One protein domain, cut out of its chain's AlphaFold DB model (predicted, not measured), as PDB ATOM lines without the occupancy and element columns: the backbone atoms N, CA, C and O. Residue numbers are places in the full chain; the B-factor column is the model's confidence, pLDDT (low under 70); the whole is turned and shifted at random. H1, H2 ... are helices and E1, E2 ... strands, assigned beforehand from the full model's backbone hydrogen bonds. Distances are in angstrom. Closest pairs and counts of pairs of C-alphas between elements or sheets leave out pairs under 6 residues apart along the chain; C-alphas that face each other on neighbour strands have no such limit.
ATOM      1  N   GLU A 142     238.915 241.889 286.981       68.50
ATOM      2  CA  GLU A 142     239.784 241.456 285.890       68.50
ATOM      3  C   GLU A 142     240.116 239.964 286.022       68.50
ATOM      4  O   GLU A 142     240.456 239.474 287.109       68.50
ATOM      5  N   TRP A 143     239.987 239.243 284.906       74.88
ATOM      6  CA  TRP A 143     240.278 237.816 284.824       74.88
ATOM      7  C   TRP A 143     241.757 237.581 285.125       74.88
ATOM      8  O   TRP A 143     242.627 238.020 284.373       74.88
ATOM      9  N   ARG A 144     242.038 236.874 286.220       73.81
ATOM     10  CA  ARG A 144     243.393 236.506 286.636       73.81
ATOM     11  C   ARG A 144     243.737 235.107 286.143       73.81
ATOM     12  O   ARG A 144     242.863 234.252 285.993       73.81
ATOM     13  N   ASP A 145     245.025 234.854 285.927       72.50
ATOM     14  CA  ASP A 145     245.506 233.504 285.641       72.50
ATOM     15  C   ASP A 145     245.154 232.568 286.811       72.50
ATOM     16  O   ASP A 145     245.515 232.821 287.958       72.50
ATOM     17  N   GLY A 146     244.424 231.489 286.510       74.50
ATOM     18  CA  GLY A 146     243.876 230.558 287.503       74.50
ATOM     19  C   GLY A 146     242.367 230.690 287.741       74.50
ATOM     20  O   GLY A 146     241.754 229.725 288.204       74.50
ATOM     21  N   ASP A 147     241.748 231.810 287.353       85.50
ATOM     22  CA  ASP A 147     240.297 231.980 287.434       85.50
ATOM     23  C   ASP A 147     239.556 230.964 286.543       85.50
ATOM     24  O   ASP A 147     240.035 230.515 285.493       85.50
ATOM     25  N   THR A 148     238.349 230.597 286.977       87.50
ATOM     26  CA  THR A 148     237.484 229.617 286.315       87.50
ATOM     27  C   THR A 148     236.112 230.227 286.030       87.50
ATOM     28  O   THR A 148     235.479 230.824 286.898       87.50
ATOM     29  N   LEU A 149     235.641 230.069 284.797       89.81
ATOM     30  CA  LEU A 149     234.297 230.413 284.350       89.81
ATOM     31  C   LEU A 149     233.403 229.177 284.504       89.81
ATOM     32  O   LEU A 149     233.627 228.176 283.825       89.81
ATOM     33  N   VAL A 150     232.400 229.240 285.377       91.19
ATOM     34  CA  VAL A 150     231.522 228.106 285.703       91.19
ATOM     35  C   VAL A 150     230.084 228.410 285.289       91.19
ATOM     36  O   VAL A 150     229.467 229.330 285.812       91.19
ATOM     37  N   LEU A 151     229.523 227.630 284.368       91.31
ATOM     38  CA  LEU A 151     228.094 227.643 284.053       91.31
ATOM     39  C   LEU A 151     227.384 226.601 284.928       91.31
ATOM     40  O   LEU A 151     227.583 225.404 284.726       91.31
ATOM     41  N   LEU A 152     226.561 227.044 285.880       89.69
ATOM     42  CA  LEU A 152     225.735 226.157 286.705       89.69
ATOM     43  C   LEU A 152     224.376 225.945 286.026       89.69
ATOM     44  O   LEU A 152     223.663 226.913 285.776       89.69
ATOM     45  N   VAL A 153     224.016 224.691 285.743       90.62
ATOM     46  CA  VAL A 153     222.822 224.300 284.967       90.62
ATOM     47  C   VAL A 153     221.939 223.359 285.788       90.62
ATOM     48  O   VAL A 153     222.468 222.446 286.421       90.62
ATOM     49  N   ASP A 154     220.616 223.539 285.757       89.56
ATOM     50  CA  ASP A 154     219.638 222.635 286.389       89.56
ATOM     51  C   ASP A 154     218.792 221.831 285.378       89.56
ATOM     52  O   ASP A 154     218.995 221.894 284.161       89.56
ATOM     53  N   ASP A 155     217.816 221.073 285.893       87.94
ATOM     54  CA  ASP A 155     216.855 220.281 285.110       87.94
ATOM     55  C   ASP A 155     216.105 221.092 284.027       87.94
ATOM     56  O   ASP A 155     215.659 220.515 283.034       87.94
ATOM     57  N   SER A 156     215.959 222.416 284.173       87.69
ATOM     58  CA  SER A 156     215.195 223.252 283.234       87.69
ATOM     59  C   SER A 156     215.982 223.667 281.984       87.69
ATOM     60  O   SER A 156     215.382 224.022 280.968       87.69
ATOM     61  N   CYS A 157     217.317 223.579 282.011       88.25
ATOM     62  CA  CYS A 157     218.192 224.135 280.973       88.25
ATOM     63  C   CYS A 157     219.064 223.081 280.261       88.25
ATOM     64  O   CYS A 157     220.150 223.368 279.764       88.25
ATOM     65  N   LEU A 158     218.575 221.843 280.145       89.06
ATOM     66  CA  LEU A 158     219.312 220.733 279.516       89.06
ATOM     67  C   LEU A 158     219.265 220.713 277.970       89.06
ATOM     68  O   LEU A 158     219.852 219.833 277.322       89.06
ATOM     69  N   THR A 159     218.538 221.655 277.367       90.44
ATOM     70  CA  THR A 159     218.262 221.719 275.924       90.44
ATOM     71  C   THR A 159     219.221 222.648 275.182       90.44
ATOM     72  O   THR A 159     219.727 223.628 275.730       90.44
ATOM     73  N   ALA A 160     219.423 222.381 273.889       88.38
ATOM     74  CA  ALA A 160     220.253 223.212 273.016       88.38
ATOM     75  C   ALA A 160     219.819 224.690 272.976       88.38
ATOM     76  O   ALA A 160     220.674 225.569 272.921       88.38
ATOM     77  N   GLY A 161     218.512 224.972 273.048       85.94
ATOM     78  CA  GLY A 161     217.995 226.345 273.068       85.94
ATOM     79  C   GLY A 161     218.434 227.124 274.310       85.94
ATOM     80  O   GLY A 161     218.903 228.251 274.183       85.94
ATOM     81  N   CYS A 162     218.354 226.504 275.494       88.56
ATOM     82  CA  CYS A 162     218.768 227.153 276.739       88.56
ATOM     83  C   CYS A 162     220.297 227.264 276.849       88.56
ATOM     84  O   CYS A 162     220.819 228.338 277.126       88.56
ATOM     85  N   ILE A 163     221.040 226.197 276.538       90.00
ATOM     86  CA  ILE A 163     222.514 226.230 276.543       90.00
ATOM     87  C   ILE A 163     223.067 227.220 275.505       90.00
ATOM     88  O   ILE A 163     224.045 227.920 275.774       90.00
ATOM     89  N   GLY A 164     222.408 227.348 274.350       85.81
ATOM     90  CA  GLY A 164     222.787 228.270 273.281       85.81
ATOM     91  C   GLY A 164     222.941 229.723 273.737       85.81
ATOM     92  O   GLY A 164     223.893 230.378 273.308       85.81
ATOM     93  N   GLN A 165     222.095 230.200 274.662       86.88
ATOM     94  CA  GLN A 165     222.083 231.598 275.123       86.88
ATOM     95  C   GLN A 165     223.377 232.037 275.836       86.88
ATOM     96  O   GLN A 165     223.685 233.226 275.890       86.88
ATOM     97  N   PHE A 166     224.168 231.092 276.357       86.56
ATOM     98  CA  PHE A 166     225.442 231.386 277.021       86.56
ATOM     99  C   PHE A 166     226.634 231.445 276.054       86.56
ATOM    100  O   PHE A 166     227.703 231.914 276.442       86.56
ATOM    101  N   THR A 167     226.465 231.014 274.796       86.12
ATOM    102  CA  THR A 167     227.557 230.867 273.814       86.12
ATOM    103  C   THR A 167     228.347 232.156 273.610       86.12
ATOM    104  O   THR A 167     229.574 232.145 273.707       86.12
ATOM    105  N   ASP A 168     227.656 233.270 273.363       81.00
ATOM    106  CA  ASP A 168     228.293 234.566 273.098       81.00
ATOM    107  C   ASP A 168     229.073 235.052 274.327       81.00
ATOM    108  O   ASP A 168     230.194 235.544 274.218       81.00
ATOM    109  N   ARG A 169     228.509 234.829 275.518       80.62
ATOM    110  CA  ARG A 169     229.068 235.240 276.812       80.62
ATOM    111  C   ARG A 169     230.325 234.440 277.165       80.62
ATOM    112  O   ARG A 169     231.323 235.015 277.586       80.62
ATOM    113  N   ILE A 170     230.310 233.131 276.917       85.06
ATOM    114  CA  ILE A 170     231.448 232.225 277.149       85.06
ATOM    115  C   ILE A 170     232.590 232.478 276.150       85.06
ATOM    116  O   ILE A 170     233.763 232.373 276.516       85.06
ATOM    117  N   LYS A 171     232.260 232.856 274.907       82.38
ATOM    118  CA  LYS A 171     233.235 233.244 273.872       82.38
ATOM    119  C   LYS A 171     233.795 234.659 274.063       82.38
ATOM    120  O   LYS A 171     234.924 234.910 273.648       82.38
ATOM    121  N   ALA A 172     233.049 235.565 274.698       79.50
ATOM    122  CA  ALA A 172     233.501 236.926 274.986       79.50
ATOM    123  C   ALA A 172     234.611 236.990 276.052       79.50
ATOM    124  O   ALA A 172     235.444 237.896 276.003       79.50
ATOM    125  N   VAL A 173     234.659 236.030 276.987       78.75
ATOM    126  CA  VAL A 173     235.728 235.931 277.996       78.75
ATOM    127  C   VAL A 173     237.045 235.535 277.320       78.75
ATOM    128  O   VAL A 173     237.243 234.380 276.933       78.75
ATOM    129  N   LYS A 174     237.954 236.505 277.190       70.88
ATOM    130  CA  LYS A 174     239.311 236.341 276.645       70.88
ATOM    131  C   LYS A 174     240.302 235.952 277.751       70.88
ATOM    132  O   LYS A 174     240.090 236.275 278.913       70.88
ATOM    133  N   GLY A 175     241.396 235.289 277.375       69.12
ATOM    134  CA  GLY A 175     242.446 234.829 278.298       69.12
ATOM    135  C   GLY A 175     242.406 233.323 278.592       69.12
ATOM    136  O   GLY A 175     241.493 232.610 278.160       69.12
ATOM    137  N   LYS A 176     243.416 232.837 279.330       71.12
ATOM    138  CA  LYS A 176     243.604 231.421 279.718       71.12
ATOM    139  C   LYS A 176     242.730 231.014 280.919       71.12
ATOM    140  O   LYS A 176     243.180 230.366 281.858       71.12
ATOM    141  N   VAL A 177     241.461 231.403 280.868       82.69
ATOM    142  CA  VAL A 177     240.442 231.077 281.873       82.69
ATOM    143  C   VAL A 177     239.972 229.636 281.664       82.69
ATOM    144  O   VAL A 177     239.632 229.258 280.539       82.69
ATOM    145  N   LYS A 178     239.922 228.830 282.731       86.19
ATOM    146  CA  LYS A 178     239.337 227.477 282.679       86.19
ATOM    147  C   LYS A 178     237.820 227.588 282.536       86.19
ATOM    148  O   LYS A 178     237.218 228.404 283.224       86.19
ATOM    149  N   ARG A 179     237.180 226.800 281.667       89.25
ATOM    150  CA  ARG A 179     235.724 226.875 281.433       89.25
ATOM    151  C   ARG A 179     235.052 225.560 281.812       89.25
ATOM    152  O   ARG A 179     235.446 224.508 281.319       89.25
ATOM    153  N   GLN A 180     234.030 225.622 282.657       91.25
ATOM    154  CA  GLN A 180     233.327 224.461 283.196       91.25
ATOM    155  C   GLN A 180     231.814 224.607 283.029       91.25
ATOM    156  O   GLN A 180     231.260 225.674 283.286       91.25
ATOM    157  N   VAL A 181     231.133 223.522 282.668       91.56
ATOM    158  CA  VAL A 181     229.675 223.394 282.793       91.56
ATOM    159  C   VAL A 181     229.386 222.386 283.894       91.56
ATOM    160  O   VAL A 181     229.739 221.217 283.757       91.56
ATOM    161  N   VAL A 182     228.754 222.836 284.977       91.88
ATOM    162  CA  VAL A 182     228.362 222.002 286.118       91.88
ATOM    163  C   VAL A 182     226.874 221.710 286.008       91.88
ATOM    164  O   VAL A 182     226.039 222.605 286.133       91.88
ATOM    165  N   VAL A 183     226.541 220.445 285.771       91.06
ATOM    166  CA  VAL A 183     225.161 219.993 285.583       91.06
ATOM    167  C   VAL A 183     224.615 219.452 286.903       91.06
ATOM    168  O   VAL A 183     224.941 218.332 287.307       91.06
ATOM    169  N   ASN A 184     223.764 220.234 287.565       89.12
ATOM    170  CA  ASN A 184     222.975 219.818 288.723       89.12
ATOM    171  C   ASN A 184     221.647 219.197 288.264       89.12
ATOM    172  O   ASN A 184     220.568 219.750 288.468       89.12
ATOM    173  N   SER A 185     221.745 218.050 287.591       84.75
ATOM    174  CA  SER A 185     220.595 217.283 287.111       84.75
ATOM    175  C   SER A 185     220.833 215.781 287.240       84.75
ATOM    176  O   SER A 185     221.957 215.281 287.117       84.75
ATOM    177  N   LYS A 186     219.743 215.035 287.438       83.50
ATOM    178  CA  LYS A 186     219.742 213.569 287.303       83.50
ATOM    179  C   LYS A 186     219.847 213.141 285.834       83.50
ATOM    180  O   LYS A 186     220.403 212.078 285.549       83.50
ATOM    181  N   GLN A 187     219.334 213.960 284.916       85.69
ATOM    182  CA  GLN A 187     219.325 213.714 283.477       85.69
ATOM    183  C   GLN A 187     220.604 214.264 282.815       85.69
ATOM    184  O   GLN A 187     221.173 215.254 283.275       85.69
ATOM    185  N   PRO A 188     221.109 213.626 281.745       84.88
ATOM    186  CA  PRO A 188     222.218 214.171 280.972       84.88
ATOM    187  C   PRO A 188     221.767 215.354 280.101       84.88
ATOM    188  O   PRO A 188     220.615 215.432 279.678       84.88
ATOM    189  N   LEU A 189     222.713 216.233 279.754       88.50
ATOM    190  CA  LEU A 189     222.528 217.232 278.697       88.50
ATOM    191  C   LEU A 189     222.138 216.555 277.377       88.50
ATOM    192  O   LEU A 189     222.747 215.552 276.994       88.50
ATOM    193  N   SER A 190     221.184 217.143 276.652       89.81
ATOM    194  CA  SER A 190     220.809 216.684 275.306       89.81
ATOM    195  C   SER A 190     222.010 216.674 274.348       89.81
ATOM    196  O   SER A 190     222.908 217.509 274.456       89.81
ATOM    197  N   GLU A 191     222.035 215.755 273.379       89.69
ATOM    198  CA  GLU A 191     223.153 215.623 272.429       89.69
ATOM    199  C   GLU A 191     223.431 216.934 271.671       89.69
ATOM    200  O   GLU A 191     224.579 217.364 271.558       89.69
ATOM    201  N   ALA A 192     222.374 217.638 271.257       87.69
ATOM    202  CA  ALA A 192     222.482 218.952 270.629       87.69
ATOM    203  C   ALA A 192     223.059 220.030 271.576       87.69
ATOM    204  O   ALA A 192     223.821 220.886 271.131       87.69
ATOM    205  N   ALA A 193     222.767 219.979 272.881       88.88
ATOM    206  CA  ALA A 193     223.403 220.865 273.861       88.88
ATOM    207  C   ALA A 193     224.894 220.536 274.046       88.88
ATOM    208  O   ALA A 193     225.727 221.441 274.092       88.88
ATOM    209  N   GLN A 194     225.257 219.250 274.083       88.81
ATOM    210  CA  GLN A 194     226.660 218.827 274.131       88.81
ATOM    211  C   GLN A 194     227.429 219.249 272.868       88.81
ATOM    212  O   GLN A 194     228.591 219.636 272.965       88.81
ATOM    213  N   ALA A 195     226.794 219.220 271.692       88.81
ATOM    214  CA  ALA A 195     227.380 219.715 270.446       88.81
ATOM    215  C   ALA A 195     227.665 221.230 270.491       88.81
ATOM    216  O   ALA A 195     228.725 221.659 270.035       88.81
ATOM    217  N   ILE A 196     226.780 222.030 271.102       89.19
ATOM    218  CA  ILE A 196     227.020 223.466 271.335       89.19
ATOM    219  C   ILE A 196     228.233 223.675 272.252       89.19
ATOM    220  O   ILE A 196     229.117 224.457 271.904       89.19
ATOM    221  N   ILE A 197     228.320 222.942 273.368       89.31
ATOM    222  CA  ILE A 197     229.433 223.058 274.330       89.31
ATOM    223  C   ILE A 197     230.771 222.636 273.698       89.31
ATOM    224  O   ILE A 197     231.785 223.292 273.913       89.31
ATOM    225  N   LYS A 198     230.782 221.603 272.842       88.31
ATOM    226  CA  LYS A 198     231.964 221.224 272.038       88.31
ATOM    227  C   LYS A 198     232.413 222.327 271.064       88.31
ATOM    228  O   LYS A 198     233.568 222.334 270.655       88.31
ATOM    229  N   GLY A 199     231.520 223.248 270.693       85.38
ATOM    230  CA  GLY A 199     231.808 224.438 269.885       85.38
ATOM    231  C   GLY A 199     232.244 225.672 270.691       85.38
ATOM    232  O   GLY A 199     232.289 226.780 270.136       85.38
ATOM    233  N   TRP A 200     232.513 225.522 271.992       89.12
ATOM    234  CA  TRP A 200     233.070 226.558 272.868       89.12
ATOM    235  C   TRP A 200     234.585 226.348 273.080       89.12
ATOM    236  O   TRP A 200     235.078 225.234 272.905       89.12
ATOM    237  N   PRO A 201     235.352 227.394 273.452       83.12
ATOM    238  CA  PRO A 201     236.766 227.240 273.808       83.12
ATOM    239  C   PRO A 201     236.911 226.289 274.999       83.12
ATOM    240  O   PRO A 201     236.118 226.414 275.928       83.12
ATOM    241  N   GLU A 202     237.902 225.387 274.972       85.25
ATOM    242  CA  GLU A 202     238.244 224.363 275.990       85.25
ATOM    243  C   GLU A 202     237.341 224.357 277.240       85.25
ATOM    244  O   GLU A 202     237.691 224.885 278.298       85.25
ATOM    245  N   THR A 203     236.140 223.787 277.086       86.88
ATOM    246  CA  THR A 203     235.121 223.719 278.137       86.88
ATOM    247  C   THR A 203     234.874 222.269 278.522       86.88
ATOM    248  O   THR A 203     234.543 221.447 277.666       86.88
ATOM    249  N   TYR A 204     235.002 221.950 279.810       89.25
ATOM    250  CA  TYR A 204     234.729 220.615 280.343       89.25
ATOM    251  C   TYR A 204     233.349 220.554 281.008       89.25
ATOM    252  O   TYR A 204     232.888 221.516 281.622       89.25
ATOM    253  N   ILE A 205     232.670 219.415 280.867       90.06
ATOM    254  CA  ILE A 205     231.352 219.161 281.462       90.06
ATOM    255  C   ILE A 205     231.555 218.262 282.681       90.06
ATOM    256  O   ILE A 205     232.109 217.171 282.550       90.06
ATOM    257  N   THR A 206     231.072 218.686 283.848       89.19
ATOM    258  CA  THR A 206     231.015 217.861 285.061       89.19
ATOM    259  C   THR A 206     229.574 217.705 285.535       89.19
ATOM    260  O   THR A 206     228.705 218.541 285.274       89.19
ATOM    261  N   ARG A 207     229.304 216.616 286.257       88.56
ATOM    262  CA  ARG A 207     228.108 216.538 287.099       88.56
ATOM    263  C   ARG A 207     228.362 217.330 288.380       88.56
ATOM    264  O   ARG A 207     229.504 217.426 288.826       88.56
ATOM    265  N   TYR A 208     227.303 217.881 288.958       87.56
ATOM    266  CA  TYR A 208     227.371 218.490 290.279       87.56
ATOM    267  C   TYR A 208     227.714 217.429 291.335       87.56
ATOM    268  O   TYR A 208     226.998 216.440 291.492       87.56
ATOM    269  N   ASP A 209     228.809 217.659 292.055       85.56
ATOM    270  CA  ASP A 209     229.238 216.885 293.221       85.56
ATOM    271  C   ASP A 209     229.232 217.825 294.441       85.56
ATOM    272  O   ASP A 209     229.968 218.817 294.411       85.56
ATOM    273  N   PRO A 210     228.442 217.552 295.500       82.12
ATOM    274  CA  PRO A 210     228.362 218.407 296.684       82.12
ATOM    275  C   PRO A 210     229.693 218.653 297.408       82.12
ATOM    276  O   PRO A 210     229.820 219.665 298.092       82.12
ATOM    277  N   ILE A 211     230.672 217.752 297.293       81.12
ATOM    278  CA  ILE A 211     231.983 217.868 297.944       81.12
ATOM    279  C   ILE A 211     232.900 218.755 297.101       81.12
ATOM    280  O   ILE A 211     233.483 219.710 297.616       81.12
ATOM    281  N   GLU A 212     233.013 218.486 295.799       82.50
ATOM    282  CA  GLU A 212     233.885 219.280 294.923       82.50
ATOM    283  C   GLU A 212     233.320 220.675 294.625       82.50
ATOM    284  O   GLU A 212     234.092 221.621 294.476       82.50
ATOM    285  N   HIS A 213     231.991 220.813 294.572       86.56
ATOM    286  CA  HIS A 213     231.279 222.014 294.126       86.56
ATOM    287  C   HIS A 213     230.548 222.756 295.259       86.56
ATOM    288  O   HIS A 213     229.690 223.586 294.980       86.56
ATOM    289  N   HIS A 214     230.909 222.525 296.529       80.75
ATOM    290  CA  HIS A 214     230.332 223.195 297.713       80.75
ATOM    291  C   HIS A 214     230.349 224.740 297.668       80.75
ATOM    292  O   HIS A 214     229.668 225.399 298.448       80.75
ATOM    293  N   TYR A 215     231.150 225.330 296.778       79.25
ATOM    294  CA  TYR A 215     231.246 226.772 296.550       79.25
ATOM    295  C   TYR A 215     230.163 227.337 295.612       79.25
ATOM    296  O   TYR A 215     230.038 228.560 295.490       79.25
ATOM    297  N   LEU A 216     229.403 226.464 294.945       80.25
ATOM    298  CA  LEU A 216     228.256 226.790 294.102       80.25
ATOM    299  C   LEU A 216     226.988 226.682 294.951       80.25
ATOM    300  O   LEU A 216     226.482 225.590 295.205       80.25
ATOM    301  N   ASN A 217     226.484 227.821 295.417       66.06
ATOM    302  CA  ASN A 217     225.357 227.863 296.345       66.06
ATOM    303  C   ASN A 217     224.049 228.171 295.613       66.06
ATOM    304  O   ASN A 217     223.989 229.112 294.826       66.06
ATOM    305  N   ALA A 218     222.963 227.471 295.962       55.59
ATOM    306  CA  ALA A 218     221.637 227.676 295.361       55.59
ATOM    307  C   ALA A 218     221.112 229.129 295.463       55.59
ATOM    308  O   ALA A 218     220.300 229.553 294.644       55.59
ATOM    309  N   ASN A 219     221.623 229.918 296.416       61.12
ATOM    310  CA  ASN A 219     221.330 231.351 296.565       61.12
ATOM    311  C   ASN A 219     221.765 232.204 295.355       61.12
ATOM    312  O   ASN A 219     221.296 233.326 295.207       61.12
ATOM    313  N   GLN A 220     222.661 231.695 294.502       67.75
ATOM    314  CA  GLN A 220     223.116 232.351 293.268       67.75
ATOM    315  C   GLN A 220     222.141 232.144 292.095       67.75
ATOM    316  O   GLN A 220     222.303 232.764 291.046       67.75
ATOM    317  N   GLY A 221     221.132 231.284 292.275       71.25
ATOM    318  CA  GLY A 221     220.255 230.808 291.211       71.25
ATOM    319  C   GLY A 221     220.881 229.686 290.380       71.25
ATOM    320  O   GLY A 221     222.074 229.394 290.467       71.25
ATOM    321  N   TYR A 222     220.052 229.051 289.555       81.38
ATOM    322  CA  TYR A 222     220.486 228.107 288.527       81.38
ATOM    323  C   TYR A 222     220.463 228.775 287.152       81.38
ATOM    324  O   TYR A 222     219.798 229.791 286.953       81.38
ATOM    325  N   ASN A 223     221.167 228.182 286.187       85.25
ATOM    326  CA  ASN A 223     221.286 228.669 284.809       85.25
ATOM    327  C   ASN A 223     221.983 230.036 284.746       85.25
ATOM    328  O   ASN A 223     221.614 230.937 283.994       85.25
ATOM    329  N   VAL A 224     223.029 230.162 285.565       86.12
ATOM    330  CA  VAL A 224     223.852 231.360 285.731       86.12
ATOM    331  C   VAL A 224     225.306 231.057 285.393       86.12
ATOM    332  O   VAL A 224     225.813 229.958 285.624       86.12
ATOM    333  N   LEU A 225     225.974 232.057 284.825       87.19
ATOM    334  CA  LEU A 225     227.384 231.999 284.465       87.19
ATOM    335  C   LEU A 225     228.179 232.748 285.537       87.19
ATOM    336  O   LEU A 225     227.930 233.927 285.779       87.19
ATOM    337  N   LEU A 226     229.105 232.055 286.185       87.31
ATOM    338  CA  LEU A 226     229.791 232.489 287.395       87.31
ATOM    339  C   LEU A 226     231.288 232.652 287.136       87.31
ATOM    340  O   LEU A 226     231.914 231.840 286.453       87.31
ATOM    341  N   HIS A 227     231.867 233.694 287.719       86.50
ATOM    342  CA  HIS A 227     233.307 233.888 287.827       86.50
ATOM    343  C   HIS A 227     233.760 233.333 289.174       86.50
ATOM    344  O   HIS A 227     233.304 233.786 290.223       86.50
ATOM    345  N   VAL A 228     234.632 232.327 289.144       85.38
ATOM    346  CA  VAL A 228     235.110 231.600 290.322       85.38
ATOM    347  C   VAL A 228     236.626 231.741 290.438       85.38
ATOM    348  O   VAL A 228     237.353 231.519 289.469       85.38
ATOM    349  N   ARG A 229     237.104 232.061 291.641       83.38
ATOM    350  CA  ARG A 229     238.523 232.157 292.012       83.38
ATOM    351  C   ARG A 229     238.743 231.350 293.280       83.38
ATOM    352  O   ARG A 229     237.969 231.491 294.221       83.38
ATOM    353  N   ASP A 230     239.738 230.468 293.288       79.12
ATOM    354  CA  ASP A 230     240.112 229.651 294.456       79.12
ATOM    355  C   ASP A 230     238.933 228.930 295.143       79.12
ATOM    356  O   ASP A 230     238.851 228.854 296.365       79.12
ATOM    357  N   ARG A 231     237.993 228.395 294.342       78.00
ATOM    358  CA  ARG A 231     236.725 227.795 294.814       78.00
ATOM    359  C   ARG A 231     235.874 228.758 295.656       78.00
ATOM    360  O   ARG A 231     235.215 228.360 296.607       78.00
ATOM    361  N   THR A 232     235.838 230.027 295.275       76.31
ATOM    362  CA  THR A 232     234.874 231.018 295.759       76.31
ATOM    363  C   THR A 232     234.246 231.714 294.559       76.31
ATOM    364  O   THR A 232     234.923 231.988 293.567       76.31
ATOM    365  N   THR A 233     232.936 231.960 294.604       78.31
ATOM    366  CA  THR A 233     232.274 232.719 293.535       78.31
ATOM    367  C   THR A 233     232.566 234.196 293.749       78.31
ATOM    368  O   THR A 233     232.123 234.764 294.743       78.31
ATOM    369  N   VAL A 234     233.308 234.798 292.825       75.62
ATOM    370  CA  VAL A 234     233.675 236.216 292.862       75.62
ATOM    371  C   VAL A 234     232.515 237.068 292.362       75.62
ATOM    372  O   VAL A 234     232.184 238.077 292.972       75.62
ATOM    373  N   ASN A 235     231.884 236.653 291.260       75.62
ATOM    374  CA  ASN A 235     230.829 237.427 290.617       75.62
ATOM    375  C   ASN A 235     229.889 236.548 289.772       75.62
ATOM    376  O   ASN A 235     230.279 235.484 289.282       75.62
ATOM    377  N   ILE A 236     228.666 237.028 289.545       80.38
ATOM    378  CA  ILE A 236     227.774 236.513 288.504       80.38
ATOM    379  C   ILE A 236     228.061 237.319 287.240       80.38
ATOM    380  O   ILE A 236     227.846 238.529 287.203       80.38
ATOM    381  N   VAL A 237     228.539 236.663 286.185       76.81
ATOM    382  CA  VAL A 237     228.776 237.333 284.903       76.81
ATOM    383  C   VAL A 237     227.423 237.874 284.400       76.81
ATOM    384  O   VAL A 237     226.443 237.122 284.408       76.81
ATOM    385  N   PRO A 238     227.323 239.131 283.932       66.50
ATOM    386  CA  PRO A 238     226.080 239.682 283.387       66.50
ATOM    387  C   PRO A 238     225.817 239.221 281.941       66.50
ATOM    388  O   PRO A 238     226.687 238.644 281.276       66.50
ATOM    389  N   ASP A 239     224.600 239.456 281.440       61.31
ATOM    390  CA  ASP A 239     224.276 239.302 280.015       61.31
ATOM    391  C   ASP A 239     224.723 240.539 279.217       61.31
ATOM    392  O   ASP A 239     224.389 241.675 279.552       61.31
ATOM    393  N   ILE A 240     225.444 240.301 278.120       54.53
ATOM    394  CA  ILE A 240     225.970 241.315 277.198       54.53
ATOM    395  C   ILE A 240     224.825 242.086 276.512       54.53
ATOM    396  O   ILE A 240     224.980 243.252 276.151       54.53
ATOM    397  N   ARG A 241     223.636 241.479 276.378       43.97
ATOM    398  CA  ARG A 241     222.447 242.162 275.831       43.97
ATOM    399  C   ARG A 241     221.876 243.228 276.775       43.97
ATOM    400  O   ARG A 241     221.225 244.165 276.309       43.97
TER     401      ARG A 241
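AT A GLANCE: This is residues 142 to 241 of the 328 residues of the protein "Integrating conjugative element protein, PFL_4693 family" of Cardiobacterium valvarum (UniProt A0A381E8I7). What does one see first? A strongly twisted sheet of five strands runs through the middle, with three short helices, H1, H2 and H3, gathered to one side of it and the unnamed stretch 208 to 223 looping past its other side. H2 and H3 only graze the sheet. What is it built of? The printed part has 100 residues, with named elements in the order E1 H1 H2 E2 H3 E3 E4 E5; the sheet is mixed, in the order E3 E2 E1 E4 E5, and the class is mixed, helices and strands, with 49 residues in named elements, under half. How large is it? It is compact and rounded, with a radius of gyration of the C-alphas of 12.5 A and spans of 32 by 28 by 23 A.

IN THESE COORDINATES: Where does the first strand lie? E1, residues 148 to 154, begins at C-alpha 148 at (237.484, 229.617, 286.315) and is 19.2 A long. What follows it? H1 is residues 160 to 164, 5.7 A, and H2 residues 167 to 172, 8.6 A. E2, residues 178 to 184, is 19.1 A long, H3, residues 191 to 198, 10.4 A, and E3, residues 203 to 207, 13.5 A. Where do the last strands lie? E4 is residues 224 to 229, 16.0 A, and E5, residues 232 to 236, 11.5 A, ends at C-alpha 236 at (227.774, 236.513, 288.504).

HOW THE PARTS SIT: How are the strands joined? E1 and E2 are parallel at 18 degrees, with N 151 and O 180 at 2.8 A; E2 and E3 are parallel at 27 degrees, with N 206 and O 181 at 2.9 A. E1 and E4 are antiparallel at 145 degrees, with N 150 and O 226 at 2.9 A; E4 and E5 form an antiparallel hairpin, with N 229 and O 232 at 2.9 A. Which units arise along the chain? E1, H1 H2, E2 and E2, H3, E3 are strand-helix-strand units, two parallel neighbour strands with helices between, each with a right-handed crossover. How do the helices stand? H1 and H3 touch, the closest C-alphas being those of Ala 160 and Ala 193, 4.0 A apart, while H2 and H3 are close but not clearly touching, with Thr 167 and Ile 196 closest at 7.8 A between C-alphas. In H1, H2 and H3 every O i to N i+4 pair is within hydrogen-bond range.

THE WHOLE: Which C-alphas are farthest apart? Those of Glu 142 and Gln 187, at 34.6 A. Is there a cut or a long link? The printed part has no cut; the link from E3 to E4, 16 residues, is long. Where is confidence low? The model's pLDDT is under 70 at residues 142, 175, 217 to 220 and 238 to 241, and its mean over the printed part is 82.4.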